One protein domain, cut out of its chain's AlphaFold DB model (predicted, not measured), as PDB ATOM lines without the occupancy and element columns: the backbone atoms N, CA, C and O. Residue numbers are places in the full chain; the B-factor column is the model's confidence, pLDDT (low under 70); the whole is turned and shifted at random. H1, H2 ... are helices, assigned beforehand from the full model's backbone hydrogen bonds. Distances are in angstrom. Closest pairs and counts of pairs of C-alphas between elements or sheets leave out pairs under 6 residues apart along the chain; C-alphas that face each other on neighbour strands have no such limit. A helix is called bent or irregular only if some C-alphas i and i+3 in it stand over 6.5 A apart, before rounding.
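Overview. This is residues 10 to 41, 54 to 130 and 184 to 211 of the 228 residues of an uncharacterized protein of Candidatus Omnitrophica bacterium ADurb.Bin314 (UniProt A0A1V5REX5). Two long helices, H3 and H2, make a V-shaped helical hairpin joined at its narrow end; H4 crosses both of them, and short H1 lies side by side with the later part of H2. Three stretches stick out from this body: residues 120 to 130, 56 to 61 and 184 to 190. The printed part has 137 residues with four named helices, in the order H1, H2, H3, H4, and no named strand, and its class is all helix. It is loose, with a radius of gyration of the C-alphas of 18.7 A and spans of 55 by 46 by 33 A.

Arrangement. Start at the longest helix by residues, H3, residues 94 to 128, which has a kink of 58 degrees near residue 115. H2, residues 58 to 88, is the hub and touches three helices. H2 and H3 are a hairpin, running opposite ways at a steep tilt of 43 degrees; look at Phe 86 and Lys 97, their closest C-alphas, 6.2 A apart. H4, residues 184 to 210, has a kink of 45 degrees near residue 191. With residues 191 to 203 alone it touches residues 108 to 119 of H3, at a steep tilt of 55 degrees, opposite ways; the closest C-alphas, of Ala 112 and Ala 199, are 4.7 A apart. H4 touches H2 at a steep tilt of 47 degrees, the same way, with the closest C-alphas, of Arg 70 and Pro 201, 4.5 A apart. H1, residues 23 to 34, touches residues 75 to 86 of H2 alone, at a shallow tilt of 8 degrees, the same way; the closest C-alphas, of Leu 33 and Gly 85, are 6.5 A apart. H1 is apart from H3 and H4. O i to N i+4 pairs within hydrogen-bond range number 7 of 8 in H1, 20 of 27 in H2, 25 of 31 in H3 and 17 of 23 in H4.

Along the chain. Find C-alpha 94 at (7.440, -11.595, -24.607); from there H3 runs 43.1 A to C-alpha 128. H3 is irregular, with C-alphas 122 and 125 7.2 A apart. H2 begins at C-alpha 58, (29.105, -24.834, -65.684), and runs 47.5 A; it is neither bent nor irregular, but only just: C-alphas 73 and 76 are 6.2 A apart. H4 runs 39.0 A to C-alpha 210 at (28.858, -24.300, -34.282) and is irregular, with C-alphas 188 and 191 7.0 A apart. H1 is 16.1 A long.

Size, cuts and confidence. The two C-alphas farthest apart, of Thr 11 and Gly 130, are 64.8 A apart. Residues 42 to 53 are not printed, a gap of 31.3 A from C-alpha 41 to C-alpha 54; residues 131 to 183 are not printed either, a gap of 35.7 A from C-alpha 130 to C-alpha 184. The link from H2 to H3 is tight. Look at residues 10 to 22 for a stretch with no named element. The mean pLDDT of the printed part is 86.4; residues 12 to 13, 122, 125 to 126 and 128 to 130 are under 70.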
ATOM      1  N   MET A  10      18.924   5.033 -40.481       70.12
ATOM      2  CA  MET A  10      20.354   4.709 -40.635       70.12
ATOM      3  C   MET A  10      21.289   5.543 -39.751       70.12
ATOM      4  O   MET A  10      22.236   5.007 -39.173       70.12
ATOM      5  N   THR A  11      21.020   6.840 -39.621       72.88
ATOM      6  CA  THR A  11      21.814   7.746 -38.774       72.88
ATOM      7  C   THR A  11      21.576   7.509 -37.280       72.88
ATOM      8  O   THR A  11      22.528   7.555 -36.506       72.88
ATOM      9  N   GLY A  12      20.345   7.185 -36.868       67.44
ATOM     10  CA  GLY A  12      19.978   6.986 -35.460       67.44
ATOM     11  C   GLY A  12      20.598   5.752 -34.794       67.44
ATOM     12  O   GLY A  12      20.867   5.775 -33.597       67.44
ATOM     13  N   HIS A  13      20.881   4.692 -35.556       68.50
ATOM     14  CA  HIS A  13      21.459   3.449 -35.025       68.50
ATOM     15  C   HIS A  13      22.874   3.151 -35.553       68.50
ATOM     16  O   HIS A  13      23.338   2.015 -35.463       68.50
ATOM     17  N   GLY A  14      23.569   4.132 -36.134       74.56
ATOM     18  CA  GLY A  14      24.959   3.976 -36.581       74.56
ATOM     19  C   GLY A  14      25.133   2.963 -37.716       74.56
ATOM     20  O   GLY A  14      25.881   1.999 -37.558       74.56
ATOM     21  N   TYR A  15      24.402   3.162 -38.820       79.69
ATOM     22  CA  TYR A  15      24.552   2.474 -40.115       79.69
ATOM     23  C   TYR A  15      24.575   0.931 -40.040       79.69
ATOM     24  O   TYR A  15      24.066   0.335 -39.079       79.69
ATOM     25  N   TRP A  16      25.066   0.275 -41.096       77.06
ATOM     26  CA  TRP A  16      25.179  -1.178 -41.190       77.06
ATOM     27  C   TRP A  16      26.356  -1.718 -40.361       77.06
ATOM     28  O   TRP A  16      27.371  -1.035 -40.212       77.06
ATOM     29  N   PRO A  17      26.230  -2.921 -39.775       76.31
ATOM     30  CA  PRO A  17      27.329  -3.565 -39.067       76.31
ATOM     31  C   PRO A  17      28.391  -4.073 -40.067       76.31
ATOM     32  O   PRO A  17      28.067  -4.922 -40.894       76.31
ATOM     33  N   PRO A  18      29.655  -3.605 -40.001       70.62
ATOM     34  CA  PRO A  18      30.698  -4.025 -40.945       70.62
ATOM     35  C   PRO A  18      31.146  -5.478 -40.734       70.62
ATOM     36  O   PRO A  18      31.592  -6.130 -41.673       70.62
ATOM     37  N   ASP A  19      30.977  -5.999 -39.518       74.81
ATOM     38  CA  ASP A  19      31.472  -7.320 -39.116       74.81
ATOM     39  C   ASP A  19      30.453  -8.446 -39.360       74.81
ATOM     40  O   ASP A  19      30.603  -9.551 -38.837       74.81
ATOM     41  N   MET A  20      29.385  -8.173 -40.115       79.31
ATOM     42  CA  MET A  20      28.288  -9.114 -40.331       79.31
ATOM     43  C   MET A  20      28.125  -9.448 -41.813       79.31
ATOM     44  O   MET A  20      28.019  -8.569 -42.664       79.31
ATOM     45  N   ILE A  21      28.062 -10.740 -42.136       77.94
ATOM     46  CA  ILE A  21      27.961 -11.199 -43.531       77.94
ATOM     47  C   ILE A  21      26.533 -11.022 -44.058       77.94
ATOM     48  O   ILE A  21      26.318 -10.778 -45.251       77.94
ATOM     49  N   SER A  22      25.548 -11.177 -43.174       77.56
ATOM     50  CA  SER A  22      24.120 -11.094 -43.486       77.56
ATOM     51  C   SER A  22      23.548  -9.678 -43.316       77.56
ATOM     52  O   SER A  22      22.536  -9.477 -42.640       77.56
ATOM     53  N   ASP A  23      24.204  -8.706 -43.955       72.75
ATOM     54  CA  ASP A  23      23.947  -7.263 -43.824       72.75
ATOM     55  C   ASP A  23      22.453  -6.885 -43.931       72.75
ATOM     56  O   ASP A  23      21.887  -6.289 -43.012       72.75
ATOM     57  N   ASP A  24      21.770  -7.365 -44.979       77.62
ATOM     58  CA  ASP A  24      20.356  -7.059 -45.249       77.62
ATOM     59  C   ASP A  24      19.439  -7.362 -44.046       77.62
ATOM     60  O   ASP A  24      18.631  -6.535 -43.612       77.62
ATOM     61  N   SER A  25      19.572  -8.563 -43.478       84.06
ATOM     62  CA  SER A  25      18.803  -8.988 -42.305       84.06
ATOM     63  C   SER A  25      19.295  -8.340 -41.013       84.06
ATOM     64  O   SER A  25      18.489  -8.064 -40.123       84.06
ATOM     65  N   GLY A  26      20.595  -8.067 -40.901       85.56
ATOM     66  CA  GLY A  26      21.184  -7.445 -39.718       85.56
ATOM     67  C   GLY A  26      20.665  -6.049 -39.467       85.56
ATOM     68  O   GLY A  26      20.318  -5.717 -38.334       85.56
ATOM     69  N   ILE A  27      20.553  -5.250 -40.530       87.19
ATOM     70  CA  ILE A  27      20.006  -3.894 -40.458       87.19
ATOM     71  C   ILE A  27      18.589  -3.925 -39.876       87.19
ATOM     72  O   ILE A  27      18.281  -3.146 -38.971       87.19
ATOM     73  N   PHE A  28      17.743  -4.855 -40.335       89.50
ATOM     74  CA  PHE A  28      16.388  -5.016 -39.806       89.50
ATOM     75  C   PHE A  28      16.402  -5.302 -38.300       89.50
ATOM     76  O   PHE A  28      15.729  -4.612 -37.534       89.50
ATOM     77  N   TRP A  29      17.177  -6.295 -37.860       90.38
ATOM     78  CA  TRP A  29      17.195  -6.709 -36.457       90.38
ATOM     79  C   TRP A  29      17.812  -5.661 -35.535       90.38
ATOM     80  O   TRP A  29      17.307  -5.435 -34.435       90.38
ATOM     81  N   LYS A  30      18.863  -4.981 -35.996       88.88
ATOM     82  CA  LYS A  30      19.488  -3.864 -35.287       88.88
ATOM     83  C   LYS A  30      18.484  -2.736 -35.059       88.88
ATOM     84  O   LYS A  30      18.359  -2.251 -33.938       88.88
ATOM     85  N   ALA A  31      17.735  -2.367 -36.094       88.81
ATOM     86  CA  ALA A  31      16.697  -1.347 -36.003       88.81
ATOM     87  C   ALA A  31      15.554  -1.774 -35.081       88.81
ATOM     88  O   ALA A  31      15.158  -1.020 -34.198       88.81
ATOM     89  N   TYR A  32      15.076  -3.007 -35.233       90.88
ATOM     90  CA  TYR A  32      14.005  -3.559 -34.410       90.88
ATOM     91  C   TYR A  32      14.365  -3.565 -32.918       90.88
ATOM     92  O   TYR A  32      13.546  -3.194 -32.080       90.88
ATOM     93  N   LEU A  33      15.608  -3.923 -32.575       90.69
ATOM     94  CA  LEU A  33      16.103  -3.881 -31.198       90.69
ATOM     95  C   LEU A  33      16.317  -2.452 -30.681       90.69
ATOM     96  O   LEU A  33      16.091  -2.214 -29.496       90.69
ATOM     97  N   HIS A  34      16.762  -1.528 -31.539       89.12
ATOM     98  CA  HIS A  34      17.009  -0.128 -31.182       89.12
ATOM     99  C   HIS A  34      15.711   0.641 -30.906       89.12
ATOM    100  O   HIS A  34      15.649   1.406 -29.949       89.12
ATOM    101  N   PHE A  35      14.669   0.407 -31.707       89.25
ATOM    102  CA  PHE A  35      13.354   1.036 -31.554       89.25
ATOM    103  C   PHE A  35      12.408   0.243 -30.640       89.25
ATOM    104  O   PHE A  35      11.195   0.391 -30.736       89.25
ATOM    105  N   ASP A  36      12.939  -0.609 -29.757       90.75
ATOM    106  CA  ASP A  36      12.149  -1.345 -28.760       90.75
ATOM    107  C   ASP A  36      10.968  -2.145 -29.358       90.75
ATOM    108  O   ASP A  36       9.931  -2.324 -28.722       90.75
ATOM    109  N   GLY A  37      11.137  -2.664 -30.579       87.31
ATOM    110  CA  GLY A  37      10.124  -3.425 -31.314       87.31
ATOM    111  C   GLY A  37       9.164  -2.581 -32.161       87.31
ATOM    112  O   GLY A  37       8.442  -3.145 -32.986       87.31
ATOM    113  N   ASP A  38       9.191  -1.252 -32.039       88.69
ATOM    114  CA  ASP A  38       8.413  -0.327 -32.871       88.69
ATOM    115  C   ASP A  38       9.120  -0.051 -34.208       88.69
ATOM    116  O   ASP A  38       9.561   1.053 -34.529       88.69
ATOM    117  N   TYR A  39       9.295  -1.116 -34.989       87.38
ATOM    118  CA  TYR A  39       9.884  -1.041 -36.318       87.38
ATOM    119  C   TYR A  39       9.148  -1.963 -37.288       87.38
ATOM    120  O   TYR A  39       8.942  -3.151 -37.028       87.38
ATOM    121  N   ARG A  40       8.764  -1.414 -38.444       85.44
ATOM    122  CA  ARG A  40       8.059  -2.144 -39.498       85.44
ATOM    123  C   ARG A  40       8.629  -1.792 -40.861       85.44
ATOM    124  O   ARG A  40       8.823  -0.626 -41.185       85.44
ATOM    125  N   VAL A  41       8.805  -2.818 -41.687       85.81
ATOM    126  CA  VAL A  41       9.126  -2.662 -43.105       85.81
ATOM    127  C   VAL A  41       7.824  -2.561 -43.892       85.81
ATOM    128  O   VAL A  41       6.971  -3.445 -43.802       85.81
ATOM    129  N   ASP A  54      26.990 -16.224 -62.863       82.38
ATOM    130  CA  ASP A  54      27.631 -16.783 -64.050       82.38
ATOM    131  C   ASP A  54      29.146 -16.592 -63.953       82.38
ATOM    132  O   ASP A  54      29.669 -15.480 -64.082       82.38
ATOM    133  N   ALA A  55      29.839 -17.709 -63.730       80.12
ATOM    134  CA  ALA A  55      31.290 -17.770 -63.610       80.12
ATOM    135  C   ALA A  55      31.974 -18.271 -64.903       80.12
ATOM    136  O   ALA A  55      33.155 -18.627 -64.896       80.12
ATOM    137  N   GLY A  56      31.248 -18.314 -66.028       79.69
ATOM    138  CA  GLY A  56      31.772 -18.620 -67.362       79.69
ATOM    139  C   GLY A  56      31.984 -20.103 -67.680       79.69
ATOM    140  O   GLY A  56      32.207 -20.435 -68.840       79.69
ATOM    141  N   SER A  57      31.903 -21.004 -66.699       88.12
ATOM    142  CA  SER A  57      31.837 -22.452 -66.930       88.12
ATOM    143  C   SER A  57      30.820 -23.094 -65.998       88.12
ATOM    144  O   SER A  57      30.657 -22.648 -64.864       88.12
ATOM    145  N   TRP A  58      30.160 -24.164 -66.453       86.38
ATOM    146  CA  TRP A  58      29.105 -24.834 -65.684       86.38
ATOM    147  C   TRP A  58      29.571 -25.197 -64.267       86.38
ATOM    148  O   TRP A  58      28.910 -24.865 -63.284       86.38
ATOM    149  N   TRP A  59      30.779 -25.755 -64.145       87.19
ATOM    150  CA  TRP A  59      31.320 -26.160 -62.850       87.19
ATOM    151  C   TRP A  59      31.690 -25.005 -61.926       87.19
ATOM    152  O   TRP A  59      31.400 -25.047 -60.729       87.19
ATOM    153  N   ARG A  60      32.252 -23.924 -62.477       85.94
ATOM    154  CA  ARG A  60      32.506 -22.707 -61.697       85.94
ATOM    155  C   ARG A  60      31.203 -22.041 -61.270       85.94
ATOM    156  O   ARG A  60      31.134 -21.525 -60.157       85.94
ATOM    157  N   THR A  61      30.168 -22.089 -62.106       87.44
ATOM    158  CA  THR A  61      28.845 -21.548 -61.787       87.44
ATOM    159  C   THR A  61      28.179 -22.345 -60.665       87.44
ATOM    160  O   THR A  61      27.719 -21.736 -59.704       87.44
ATOM    161  N   CYS A  62      28.216 -23.682 -60.695       88.06
ATOM    162  CA  CYS A  62      27.716 -24.515 -59.592       88.06
ATOM    163  C   CYS A  62      28.448 -24.234 -58.270       88.06
ATOM    164  O   CYS A  62      27.804 -24.038 -57.239       88.06
ATOM    165  N   LEU A  63      29.784 -24.147 -58.295       88.75
ATOM    166  CA  LEU A  63      30.584 -23.806 -57.111       88.75
ATOM    167  C   LEU A  63      30.274 -22.395 -56.587       88.75
ATOM    168  O   LEU A  63      30.183 -22.181 -55.378       88.75
ATOM    169  N   SER A  64      30.085 -21.429 -57.485       89.06
ATOM    170  CA  SER A  64      29.731 -20.050 -57.128       89.06
ATOM    171  C   SER A  64      28.329 -19.962 -56.532       89.06
ATOM    172  O   SER A  64      28.124 -19.262 -55.540       89.06
ATOM    173  N   LEU A  65      27.375 -20.721 -57.077       89.62
ATOM    174  CA  LEU A  65      26.022 -20.839 -56.542       89.62
ATOM    175  C   LEU A  65      26.041 -21.465 -55.142       89.62
ATOM    176  O   LEU A  65      25.401 -20.939 -54.234       89.62
ATOM    177  N   TYR A  66      26.826 -22.528 -54.939       91.25
ATOM    178  CA  TYR A  66      27.017 -23.146 -53.626       91.25
ATOM    179  C   TYR A  66      27.523 -22.123 -52.598       91.25
ATOM    180  O   TYR A  66      26.931 -21.964 -51.529       91.25
ATOM    181  N   LYS A  67      28.573 -21.362 -52.938       89.00
ATOM    182  CA  LYS A  67      29.113 -20.300 -52.070       89.00
ATOM    183  C   LYS A  67      28.081 -19.206 -51.789       89.00
ATOM    184  O   LYS A  67      27.965 -18.761 -50.648       89.00
ATOM    185  N   GLN A  68      27.313 -18.792 -52.798       88.88
ATOM    186  CA  GLN A  68      26.273 -17.775 -52.640       88.88
ATOM    187  C   GLN A  68      25.153 -18.251 -51.703       88.88
ATOM    188  O   GLN A  68      24.760 -17.517 -50.798       88.88
ATOM    189  N   LYS A  69      24.674 -19.488 -51.870       90.56
ATOM    190  CA  LYS A  69      23.646 -20.091 -51.008       90.56
ATOM    191  C   LYS A  69      24.142 -20.282 -49.580       90.56
ATOM    192  O   LYS A  69      23.414 -19.959 -48.646       90.56
ATOM    193  N   ARG A  70      25.398 -20.700 -49.404       91.25
ATOM    194  CA  ARG A  70      26.037 -20.777 -48.085       91.25
ATOM    195  C   ARG A  70      26.097 -19.413 -47.400       91.25
ATOM    196  O   ARG A  70      25.800 -19.321 -46.216       91.25
ATOM    197  N   ARG A  71      26.432 -18.349 -48.139       88.75
ATOM    198  CA  ARG A  71      26.425 -16.971 -47.619       88.75
ATOM    199  C   ARG A  71      25.038 -16.561 -47.132       88.75
ATOM    200  O   ARG A  71      24.925 -15.954 -46.078       88.75
ATOM    201  N   TRP A  72      23.985 -16.906 -47.870       89.12
ATOM    202  CA  TRP A  72      22.617 -16.620 -47.433       89.12
ATOM    203  C   TRP A  72      22.244 -17.413 -46.178       89.12
ATOM    204  O   TRP A  72      21.666 -16.857 -45.248       89.12
ATOM    205  N   ALA A  73      22.623 -18.688 -46.117       90.25
ATOM    206  CA  ALA A  73      22.354 -19.524 -44.953       90.25
ATOM    207  C   ALA A  73      23.167 -19.126 -43.709       90.25
ATOM    208  O   ALA A  73      22.718 -19.364 -42.587       90.25
ATOM    209  N   TRP A  74      24.311 -18.455 -43.886       89.75
ATOM    210  CA  TRP A  74      25.083 -17.860 -42.789       89.75
ATOM    211  C   TRP A  74      24.298 -16.824 -41.979       89.75
ATOM    212  O   TRP A  74      24.639 -16.565 -40.830       89.75
ATOM    213  N   GLY A  75      23.182 -16.317 -42.517       87.75
ATOM    214  CA  GLY A  75      22.224 -15.504 -41.767       87.75
ATOM    215  C   GLY A  75      21.718 -16.143 -40.468       87.75
ATOM    216  O   GLY A  75      21.136 -15.434 -39.652       87.75
ATOM    217  N   VAL A  76      21.992 -17.433 -40.226       89.25
ATOM    218  CA  VAL A  76      21.808 -18.090 -38.922       89.25
ATOM    219  C   VAL A  76      22.560 -17.396 -37.780       89.25
ATOM    220  O   VAL A  76      22.123 -17.484 -36.635       89.25
ATOM    221  N   GLU A  77      23.616 -16.624 -38.064       89.25
ATOM    222  CA  GLU A  77      24.299 -15.775 -37.076       89.25
ATOM    223  C   GLU A  77      23.365 -14.748 -36.410       89.25
ATOM    224  O   GLU A  77      23.569 -14.379 -35.251       89.25
ATOM    225  N   ASN A  78      22.289 -14.336 -37.095       89.56
ATOM    226  CA  ASN A  78      21.303 -13.415 -36.534       89.56
ATOM    227  C   ASN A  78      20.556 -14.034 -35.355       89.56
ATOM    228  O   ASN A  78      20.192 -13.317 -34.429       89.56
ATOM    229  N   PHE A  79      20.335 -15.350 -35.351       91.38
ATOM    230  CA  PHE A  79      19.571 -16.012 -34.299       91.38
ATOM    231  C   PHE A  79      20.159 -15.779 -32.891       91.38
ATOM    232  O   PHE A  79      19.451 -15.223 -32.044       91.38
ATOM    233  N   PRO A  80      21.438 -16.109 -32.606       90.56
ATOM    234  CA  PRO A  80      22.022 -15.847 -31.295       90.56
ATOM    235  C   PRO A  80      22.142 -14.350 -30.977       90.56
ATOM    236  O   PRO A  80      21.987 -13.970 -29.815       90.56
ATOM    237  N   LEU A  81      22.389 -13.489 -31.971       89.94
ATOM    238  CA  LEU A  81      22.496 -12.037 -31.771       89.94
ATOM    239  C   LEU A  81      21.154 -11.421 -31.352       89.94
ATOM    240  O   LEU A  81      21.074 -10.712 -30.345       89.94
ATOM    241  N   VAL A  82      20.089 -11.746 -32.084       92.25
ATOM    242  CA  VAL A  82      18.723 -11.287 -31.818       92.25
ATOM    243  C   VAL A  82      18.237 -11.799 -30.471       92.25
ATOM    244  O   VAL A  82      17.691 -11.025 -29.688       92.25
ATOM    245  N   LEU A  83      18.492 -13.072 -30.153       93.31
ATOM    246  CA  LEU A  83      18.071 -13.654 -28.882       93.31
ATOM    247  C   LEU A  83      18.753 -12.968 -27.689       93.31
ATOM    248  O   LEU A  83      18.084 -12.624 -26.715       93.31
ATOM    249  N   ARG A  84      20.059 -12.673 -27.781       92.56
ATOM    250  CA  ARG A  84      20.764 -11.861 -26.770       92.56
ATOM    251  C   ARG A  84      20.162 -10.458 -26.650       92.56
ATOM    252  O   ARG A  84      19.980  -9.964 -25.538       92.56
ATOM    253  N   GLY A  85      19.809  -9.838 -27.777       91.50
ATOM    254  CA  GLY A  85      19.106  -8.555 -27.809       91.50
ATOM    255  C   GLY A  85      17.753  -8.601 -27.092       91.50
ATOM    256  O   GLY A  85      17.460  -7.737 -26.265       91.50
ATOM    257  N   PHE A  86      16.956  -9.642 -27.333       93.94
ATOM    258  CA  PHE A  86      15.654  -9.856 -26.695       93.94
ATOM    259  C   PHE A  86      15.743 -10.126 -25.192       93.94
ATOM    260  O   PHE A  86      14.857  -9.702 -24.447       93.94
ATOM    261  N   LEU A  87      16.802 -10.798 -24.734       91.44
ATOM    262  CA  LEU A  87      17.056 -11.001 -23.305       91.44
ATOM    263  C   LEU A  87      17.392  -9.683 -22.596       91.44
ATOM    264  O   LEU A  87      16.947  -9.454 -21.473       91.44
ATOM    265  N   ARG A  88      18.142  -8.791 -23.257       92.00
ATOM    266  CA  ARG A  88      18.540  -7.496 -22.688       92.00
ATOM    267  C   ARG A  88      17.424  -6.452 -22.743       92.00
ATOM    268  O   ARG A  88      17.275  -5.665 -21.808       92.00
ATOM    269  N   ASN A  89      16.648  -6.423 -23.823       90.31
ATOM    270  CA  ASN A  89      15.608  -5.420 -24.017       90.31
ATOM    271  C   ASN A  89      14.298  -5.836 -23.330       90.31
ATOM    272  O   ASN A  89      13.571  -6.690 -23.831       90.31
ATOM    273  N   LYS A  90      13.963  -5.216 -22.191       90.56
ATOM    274  CA  LYS A  90      12.735  -5.514 -21.428       90.56
ATOM    275  C   LYS A  90      11.462  -4.869 -21.990       90.56
ATOM    276  O   LYS A  90      10.381  -5.268 -21.576       90.56
ATOM    277  N   LYS A  91      11.575  -3.898 -22.901       92.69
ATOM    278  CA  LYS A  91      10.427  -3.144 -23.426       92.69
ATOM    279  C   LYS A  91       9.659  -3.901 -24.509       92.69
ATOM    280  O   LYS A  91       8.456  -3.718 -24.638       92.69
ATOM    281  N   ILE A  92      10.339  -4.784 -25.242       92.50
ATOM    282  CA  ILE A  92       9.697  -5.634 -26.252       92.50
ATOM    283  C   ILE A  92       8.831  -6.702 -25.546       92.50
ATOM    284  O   ILE A  92       9.356  -7.417 -24.677       92.50
ATOM    285  N   PRO A  93       7.548  -6.872 -25.924       94.00
ATOM    286  CA  PRO A  93       6.671  -7.902 -25.371       94.00
ATOM    287  C   PRO A  93       7.226  -9.322 -25.542       94.00
ATOM    288  O   PRO A  93       7.828  -9.658 -26.565       94.00
ATOM    289  N   LEU A  94       6.982 -10.199 -24.559       92.50
ATOM    290  CA  LEU A  94       7.440 -11.595 -24.607       92.50
ATOM    291  C   LEU A  94       6.881 -12.344 -25.826       92.50
ATOM    292  O   LEU A  94       7.598 -13.120 -26.453       92.50
ATOM    293  N   TYR A  95       5.622 -12.078 -26.182       94.06
ATOM    294  CA  TYR A  95       4.977 -12.686 -27.343       94.06
ATOM    295  C   TYR A  95       5.742 -12.400 -28.641       94.06
ATOM    296  O   TYR A  95       6.049 -13.332 -29.384       94.06
ATOM    297  N   ASP A  96       6.123 -11.143 -28.881       92.50
ATOM    298  CA  ASP A  96       6.852 -10.759 -30.091       92.50
ATOM    299  C   ASP A  96       8.254 -11.367 -30.124       92.50
ATOM    300  O   ASP A  96       8.675 -11.886 -31.160       92.50
ATOM    301  N   LYS A  97       8.944 -11.411 -28.978       93.38
ATOM    302  CA  LYS A  97      10.241 -12.097 -28.855       93.38
ATOM    303  C   LYS A  97      10.132 -13.568 -29.235       93.38
ATOM    304  O   LYS A  97      10.900 -14.035 -30.074       93.38
ATOM    305  N   CYS A  98       9.172 -14.286 -28.650       94.00
ATOM    306  CA  CYS A  98       8.958 -15.706 -28.919       94.00
ATOM    307  C   CYS A  98       8.556 -15.942 -30.377       94.00
ATOM    308  O   CYS A  98       9.108 -16.825 -31.025       94.00
ATOM    309  N   ARG A  99       7.656 -15.119 -30.925       94.94
ATOM    310  CA  ARG A  99       7.220 -15.202 -32.322       94.94
ATOM    311  C   ARG A  99       8.382 -14.996 -33.295       94.94
ATOM    312  O   ARG A  99       8.529 -15.770 -34.239       94.94
ATOM    313  N   HIS A 100       9.211 -13.977 -33.077       94.19
ATOM    314  CA  HIS A 100      10.365 -13.696 -33.932       94.19
ATOM    315  C   HIS A 100      11.472 -14.742 -33.781       94.19
ATOM    316  O   HIS A 100      12.008 -15.197 -34.792       94.19
ATOM    317  N   ALA A 101      11.776 -15.170 -32.553       93.81
ATOM    318  CA  ALA A 101      12.759 -16.218 -32.294       93.81
ATOM    319  C   ALA A 101      12.331 -17.553 -32.915       93.81
ATOM    320  O   ALA A 101      13.130 -18.187 -33.600       93.81
ATOM    321  N   PHE A 102      11.064 -17.943 -32.747       95.31
ATOM    322  CA  PHE A 102      10.524 -19.153 -33.359       95.31
ATOM    323  C   PHE A 102      10.584 -19.074 -34.882       95.31
ATOM    324  O   PHE A 102      11.072 -20.003 -35.503       95.31
ATOM    325  N   LYS A 103      10.181 -17.950 -35.489       93.50
ATOM    326  CA  LYS A 103      10.237 -17.776 -36.948       93.50
ATOM    327  C   LYS A 103      11.664 -17.852 -37.505       93.50
ATOM    328  O   LYS A 103      11.871 -18.425 -38.569       93.50
ATOM    329  N   LEU A 104      12.645 -17.273 -36.808       92.75
ATOM    330  CA  LEU A 104      14.055 -17.385 -37.190       92.75
ATOM    331  C   LEU A 104      14.541 -18.834 -37.090       92.75
ATOM    332  O   LEU A 104      15.136 -19.348 -38.034       92.75
ATOM    333  N   LEU A 105      14.269 -19.492 -35.961       92.88
ATOM    334  CA  LEU A 105      14.680 -20.872 -35.723       92.88
ATOM    335  C   LEU A 105      14.041 -21.820 -36.741       92.88
ATOM    336  O   LEU A 105      14.747 -22.575 -37.401       92.88
ATOM    337  N   GLU A 106      12.722 -21.743 -36.887       94.38
ATOM    338  CA  GLU A 106      11.932 -22.536 -37.824       94.38
ATOM    339  C   GLU A 106      12.430 -22.326 -39.254       94.38
ATOM    340  O   GLU A 106      12.761 -23.303 -39.911       94.38
ATOM    341  N   GLY A 107      12.639 -21.085 -39.702       91.31
ATOM    342  CA  GLY A 107      13.175 -20.821 -41.039       91.31
ATOM    343  C   GLY A 107      14.543 -21.470 -41.294       91.31
ATOM    344  O   GLY A 107      14.757 -22.071 -42.350       91.31
ATOM    345  N   HIS A 108      15.468 -21.399 -40.331       91.56
ATOM    346  CA  HIS A 108      16.797 -22.004 -40.471       91.56
ATOM    347  C   HIS A 108      16.777 -23.534 -40.384       91.56
ATOM    348  O   HIS A 108      17.499 -24.192 -41.138       91.56
ATOM    349  N   VAL A 109      15.956 -24.102 -39.499       91.19
ATOM    350  CA  VAL A 109      15.790 -25.556 -39.364       91.19
ATOM    351  C   VAL A 109      15.101 -26.120 -40.599       91.19
ATOM    352  O   VAL A 109      15.609 -27.064 -41.195       91.19
ATOM    353  N   THR A 110      14.001 -25.515 -41.043       91.69
ATOM    354  CA  THR A 110      13.261 -25.937 -42.235       91.69
ATOM    355  C   THR A 110      14.157 -25.880 -43.471       91.69
ATOM    356  O   THR A 110      14.201 -26.843 -44.232       91.69
ATOM    357  N   TRP A 111      14.947 -24.820 -43.660       89.38
ATOM    358  CA  TRP A 111      15.845 -24.736 -44.817       89.38
ATOM    359  C   TRP A 111      16.932 -25.826 -44.808       89.38
ATOM    360  O   TRP A 111      17.203 -26.438 -45.842       89.38
ATOM    361  N   ALA A 112      17.529 -26.108 -43.650       91.06
ATOM    362  CA  ALA A 112      18.592 -27.101 -43.546       91.06
ATOM    363  C   ALA A 112      18.076 -28.549 -43.540       91.06
ATOM    364  O   ALA A 112      18.721 -29.413 -44.123       91.06
ATOM    365  N   ALA A 113      16.930 -28.824 -42.911       89.69
ATOM    366  CA  ALA A 113      16.442 -30.178 -42.650       89.69
ATOM    367  C   ALA A 113      15.364 -30.648 -43.631       89.69
ATOM    368  O   ALA A 113      15.360 -31.822 -44.002       89.69
ATOM    369  N   LEU A 114      14.459 -29.769 -44.081       89.69
ATOM    370  CA  LEU A 114      13.306 -30.179 -44.890       89.69
ATOM    371  C   LEU A 114      13.704 -30.897 -46.187       89.69
ATOM    372  O   LEU A 114      13.086 -31.918 -46.483       89.69
ATOM    373  N   PRO A 115      14.732 -30.464 -46.946       89.25
ATOM    374  CA  PRO A 115      15.134 -31.195 -48.144       89.25
ATOM    375  C   PRO A 115      15.620 -32.616 -47.831       89.25
ATOM    376  O   PRO A 115      15.241 -33.544 -48.535       89.25
ATOM    377  N   PHE A 116      16.371 -32.816 -46.740       88.12
ATOM    378  CA  PHE A 116      16.770 -34.156 -46.297       88.12
ATOM    379  C   PHE A 116      15.559 -34.981 -45.868       88.12
ATOM    380  O   PHE A 116      15.423 -36.129 -46.278       88.12
ATOM    381  N   LEU A 117      14.646 -34.399 -45.088       87.00
ATOM    382  CA  LEU A 117      13.424 -35.087 -44.680       87.00
ATOM    383  C   LEU A 117      12.625 -35.535 -45.908       87.00
ATOM    384  O   LEU A 117      12.279 -36.702 -46.017       87.00
ATOM    385  N   LEU A 118      12.404 -34.664 -46.887       82.69
ATOM    386  CA  LEU A 118      11.677 -35.029 -48.104       82.69
ATOM    387  C   LEU A 118      12.394 -36.120 -48.911       82.69
ATOM    388  O   LEU A 118      11.746 -37.043 -49.398       82.69
ATOM    389  N   THR A 119      13.723 -36.047 -49.027       83.12
ATOM    390  CA  THR A 119      14.503 -37.032 -49.785       83.12
ATOM    391  C   THR A 119      14.602 -38.389 -49.089       83.12
ATOM    392  O   THR A 119      14.597 -39.398 -49.782       83.12
ATOM    393  N   PHE A 120      14.681 -38.445 -47.758       83.06
ATOM    394  CA  PHE A 120      14.897 -39.697 -47.019       83.06
ATOM    395  C   PHE A 120      13.626 -40.215 -46.333       83.06
ATOM    396  O   PHE A 120      13.276 -41.384 -46.485       83.06
ATOM    397  N   VAL A 121      12.886 -39.357 -45.623       78.75
ATOM    398  CA  VAL A 121      11.668 -39.739 -44.880       78.75
ATOM    399  C   VAL A 121      10.525 -40.111 -45.817       78.75
ATOM    400  O   VAL A 121       9.757 -41.011 -45.491       78.75
ATOM    401  N   GLY A 122      10.451 -39.509 -47.007       69.94
ATOM    402  CA  GLY A 122       9.461 -39.890 -48.021       69.94
ATOM    403  C   GLY A 122       9.541 -41.365 -48.439       69.94
ATOM    404  O   GLY A 122       8.525 -41.956 -48.799       69.94
ATOM    405  N   TRP A 123      10.721 -41.981 -48.332       73.19
ATOM    406  CA  TRP A 123      10.955 -43.378 -48.708       73.19
ATOM    407  C   TRP A 123      10.940 -44.336 -47.519       73.19
ATOM    408  O   TRP A 123      10.861 -45.546 -47.727       73.19
ATOM    409  N   LEU A 124      10.972 -43.827 -46.280       73.62
ATOM    410  CA  LEU A 124      10.966 -44.665 -45.078       73.62
ATOM    411  C   LEU A 124       9.798 -45.659 -45.053       73.62
ATOM    412  O   LEU A 124      10.066 -46.823 -44.777       73.62
ATOM    413  N   PRO A 125       8.544 -45.292 -45.389       68.44
ATOM    414  CA  PRO A 125       7.451 -46.260 -45.408       68.44
ATOM    415  C   PRO A 125       7.672 -47.394 -46.412       68.44
ATOM    416  O   PRO A 125       7.388 -48.535 -46.085       68.44
ATOM    417  N   ALA A 126       8.213 -47.101 -47.599       69.00
ATOM    418  CA  ALA A 126       8.469 -48.103 -48.636       69.00
ATOM    419  C   ALA A 126       9.663 -49.015 -48.301       69.00
ATOM    420  O   ALA A 126       9.685 -50.178 -48.689       69.00
ATOM    421  N   ILE A 127      10.661 -48.488 -47.584       71.38
ATOM    422  CA  ILE A 127      11.860 -49.234 -47.175       71.38
ATOM    423  C   ILE A 127      11.584 -50.071 -45.916       71.38
ATOM    424  O   ILE A 127      12.065 -51.196 -45.804       71.38
ATOM    425  N   LEU A 128      10.817 -49.529 -44.965       69.31
ATOM    426  CA  LEU A 128      10.523 -50.160 -43.675       69.31
ATOM    427  C   LEU A 128       9.259 -51.027 -43.690       69.31
ATOM    428  O   LEU A 128       9.023 -51.750 -42.719       69.31
ATOM    429  N   SER A 129       8.450 -50.998 -44.756       65.38
ATOM    430  CA  SER A 129       7.326 -51.923 -44.931       65.38
ATOM    431  C   SER A 129       7.836 -53.341 -45.215       65.38
ATOM    432  O   SER A 129       7.825 -53.818 -46.350       65.38
ATOM    433  N   GLY A 130       8.316 -54.024 -44.178       65.62
ATOM    434  CA  GLY A 130       8.559 -55.462 -44.215       65.62
ATOM    435  C   GLY A 130       7.253 -56.246 -44.390       65.62
ATOM    436  O   GLY A 130       6.158 -55.712 -44.203       65.62
ATOM    437  N   SER A 184      11.171 -28.272 -69.011       83.69
ATOM    438  CA  SER A 184      10.310 -29.215 -68.290       83.69
ATOM    439  C   SER A 184      11.132 -30.290 -67.570       83.69
ATOM    440  O   SER A 184      10.831 -30.620 -66.427       83.69
ATOM    441  N   LEU A 185      12.201 -30.799 -68.189       86.50
ATOM    442  CA  LEU A 185      13.097 -31.787 -67.577       86.50
ATOM    443  C   LEU A 185      13.901 -31.218 -66.398       86.50
ATOM    444  O   LEU A 185      14.236 -31.969 -65.484       86.50
ATOM    445  N   GLU A 186      14.152 -29.905 -66.351       86.69
ATOM    446  CA  GLU A 186      14.781 -29.240 -65.193       86.69
ATOM    447  C   GLU A 186      14.009 -29.490 -63.885       86.69
ATOM    448  O   GLU A 186      14.620 -29.574 -62.819       86.69
ATOM    449  N   TRP A 187      12.686 -29.692 -63.947       84.38
ATOM    450  CA  TRP A 187      11.877 -30.011 -62.765       84.38
ATOM    451  C   TRP A 187      12.259 -31.342 -62.115       84.38
ATOM    452  O   TRP A 187      12.194 -31.458 -60.893       84.38
ATOM    453  N   LEU A 188      12.727 -32.322 -62.895       84.25
ATOM    454  CA  LEU A 188      13.211 -33.598 -62.357       84.25
ATOM    455  C   LEU A 188      14.509 -33.427 -61.554       84.25
ATOM    456  O   LEU A 188      14.789 -34.219 -60.658       84.25
ATOM    457  N   LEU A 189      15.284 -32.376 -61.838       87.12
ATOM    458  CA  LEU A 189      16.524 -32.064 -61.125       87.12
ATOM    459  C   LEU A 189      16.287 -31.267 -59.837       87.12
ATOM    460  O   LEU A 189      17.179 -31.222 -58.992       87.12
ATOM    461  N   VAL A 190      15.108 -30.667 -59.643       85.94
ATOM    462  CA  VAL A 190      14.763 -29.882 -58.443       85.94
ATOM    463  C   VAL A 190      15.073 -30.605 -57.125       85.94
ATOM    464  O   VAL A 190      15.742 -29.989 -56.298       85.94
ATOM    465  N   PRO A 191      14.672 -31.871 -56.884       83.31
ATOM    466  CA  PRO A 191      15.000 -32.549 -55.625       83.31
ATOM    467  C   PRO A 191      16.513 -32.675 -55.400       83.31
ATOM    468  O   PRO A 191      16.994 -32.451 -54.290       83.31
ATOM    469  N   VAL A 192      17.282 -32.947 -56.459       87.19
ATOM    470  CA  VAL A 192      18.748 -33.031 -56.400       87.19
ATOM    471  C   VAL A 192      19.348 -31.653 -56.098       87.19
ATOM    472  O   VAL A 192      20.182 -31.512 -55.206       87.19
ATOM    473  N   ILE A 193      18.885 -30.608 -56.784       88.50
ATOM    474  CA  ILE A 193      19.335 -29.225 -56.570       88.50
ATOM    475  C   ILE A 193      19.008 -28.765 -55.143       88.50
ATOM    476  O   ILE A 193      19.851 -28.155 -54.488       88.50
ATOM    477  N   LEU A 194      17.815 -29.069 -54.630       87.75
ATOM    478  CA  LEU A 194      17.421 -28.722 -53.266       87.75
ATOM    479  C   LEU A 194      18.312 -29.409 -52.231       87.75
ATOM    480  O   LEU A 194      18.742 -28.761 -51.280       87.75
ATOM    481  N   LEU A 195      18.654 -30.680 -52.426       89.69
ATOM    482  CA  LEU A 195      19.540 -31.388 -51.508       89.69
ATOM    483  C   LEU A 195      20.968 -30.812 -51.548       89.69
ATOM    484  O   LEU A 195      21.499 -30.373 -50.526       89.69
ATOM    485  N   PHE A 196      21.578 -30.754 -52.736       90.31
ATOM    486  CA  PHE A 196      23.008 -30.460 -52.873       90.31
ATOM    487  C   PHE A 196      23.356 -28.969 -52.902       90.31
ATOM    488  O   PHE A 196      24.421 -28.574 -52.428       90.31
ATOM    489  N   LEU A 197      22.484 -28.130 -53.461       89.06
ATOM    490  CA  LEU A 197      22.734 -26.699 -53.667       89.06
ATOM    491  C   LEU A 197      21.883 -25.801 -52.758       89.06
ATOM    492  O   LEU A 197      22.064 -24.586 -52.785       89.06
ATOM    493  N   SER A 198      20.988 -26.364 -51.940       89.19
ATOM    494  CA  SER A 198      20.232 -25.610 -50.930       89.19
ATOM    495  C   SER A 198      20.522 -26.113 -49.514       89.19
ATOM    496  O   SER A 198      21.078 -25.369 -48.707       89.19
ATOM    497  N   ALA A 199      20.232 -27.383 -49.231       92.19
ATOM    498  CA  ALA A 199      20.306 -27.950 -47.886       92.19
ATOM    499  C   ALA A 199      21.747 -28.151 -47.395       92.19
ATOM    500  O   ALA A 199      22.083 -27.749 -46.284       92.19
ATOM    501  N   LEU A 200      22.626 -28.709 -48.239       92.56
ATOM    502  CA  LEU A 200      24.044 -28.879 -47.901       92.56
ATOM    503  C   LEU A 200      24.759 -27.552 -47.583       92.56
ATOM    504  O   LEU A 200      25.419 -27.495 -46.549       92.56
ATOM    505  N   PRO A 201      24.644 -26.477 -48.393       91.75
ATOM    506  CA  PRO A 201      25.184 -25.170 -48.020       91.75
ATOM    507  C   PRO A 201      24.641 -24.643 -46.689       91.75
ATOM    508  O   PRO A 201      25.378 -23.994 -45.949       91.75
ATOM    509  N   ALA A 202      23.364 -24.907 -46.386       91.19
ATOM    510  CA  ALA A 202      22.748 -24.473 -45.138       91.19
ATOM    511  C   ALA A 202      23.304 -25.222 -43.922       91.19
ATOM    512  O   ALA A 202      23.671 -24.588 -42.933       91.19
ATOM    513  N   LEU A 203      23.460 -26.542 -44.027       92.31
ATOM    514  CA  LEU A 203      24.132 -27.344 -43.005       92.31
ATOM    515  C   LEU A 203      25.613 -26.974 -42.859       92.31
ATOM    516  O   LEU A 203      26.094 -26.861 -41.734       92.31
ATOM    517  N   ASP A 204      26.339 -26.732 -43.958       91.44
ATOM    518  CA  ASP A 204      27.745 -26.288 -43.912       91.44
ATOM    519  C   ASP A 204      27.863 -24.955 -43.155       91.44
ATOM    520  O   ASP A 204      28.705 -24.809 -42.274       91.44
ATOM    521  N   ALA A 205      26.973 -23.991 -43.417       90.75
ATOM    522  CA  ALA A 205      26.948 -22.723 -42.686       90.75
ATOM    523  C   ALA A 205      26.681 -22.915 -41.179       90.75
ATOM    524  O   ALA A 205      27.414 -22.380 -40.347       90.75
ATOM    525  N   GLN A 206      25.665 -23.704 -40.818       91.50
ATOM    526  CA  GLN A 206      25.295 -23.945 -39.418       91.50
ATOM    527  C   GLN A 206      26.392 -24.690 -38.647       91.50
ATOM    528  O   GLN A 206      26.777 -24.276 -37.554       91.50
ATOM    529  N   THR A 207      26.952 -25.750 -39.232       90.50
ATOM    530  CA  THR A 207      28.014 -26.556 -38.607       90.50
ATOM    531  C   THR A 207      29.322 -25.781 -38.456       90.50
ATOM    532  O   THR A 207      30.001 -25.912 -37.434       90.50
ATOM    533  N   ARG A 208      29.668 -24.917 -39.419       90.62
ATOM    534  CA  ARG A 208      30.804 -23.989 -39.306       90.62
ATOM    535  C   ARG A 208      30.633 -23.002 -38.163       90.62
ATOM    536  O   ARG A 208      31.579 -22.820 -37.402       90.62
ATOM    537  N   LEU A 209      29.444 -22.410 -38.024       88.62
ATOM    538  CA  LEU A 209      29.148 -21.501 -36.918       88.62
ATOM    539  C   LEU A 209      29.251 -22.229 -35.571       88.62
ATOM    540  O   LEU A 209      29.886 -21.717 -34.653       88.62
ATOM    541  N   MET A 210      28.711 -23.449 -35.473       89.19
ATOM    542  CA  MET A 210      28.858 -24.300 -34.282       89.19
ATOM    543  C   MET A 210      30.324 -24.631 -33.971       89.19
ATOM    544  O   MET A 210      30.703 -24.698 -32.808       89.19
ATOM    545  N   SER A 211      31.151 -24.805 -35.003       90.25
ATOM    546  CA  SER A 211      32.580 -25.120 -34.873       90.25
ATOM    547  C   SER A 211      33.473 -23.881 -34.699       90.25
ATOM    548  O   SER A 211      34.694 -24.013 -34.718       90.25
TER     549      SER A 211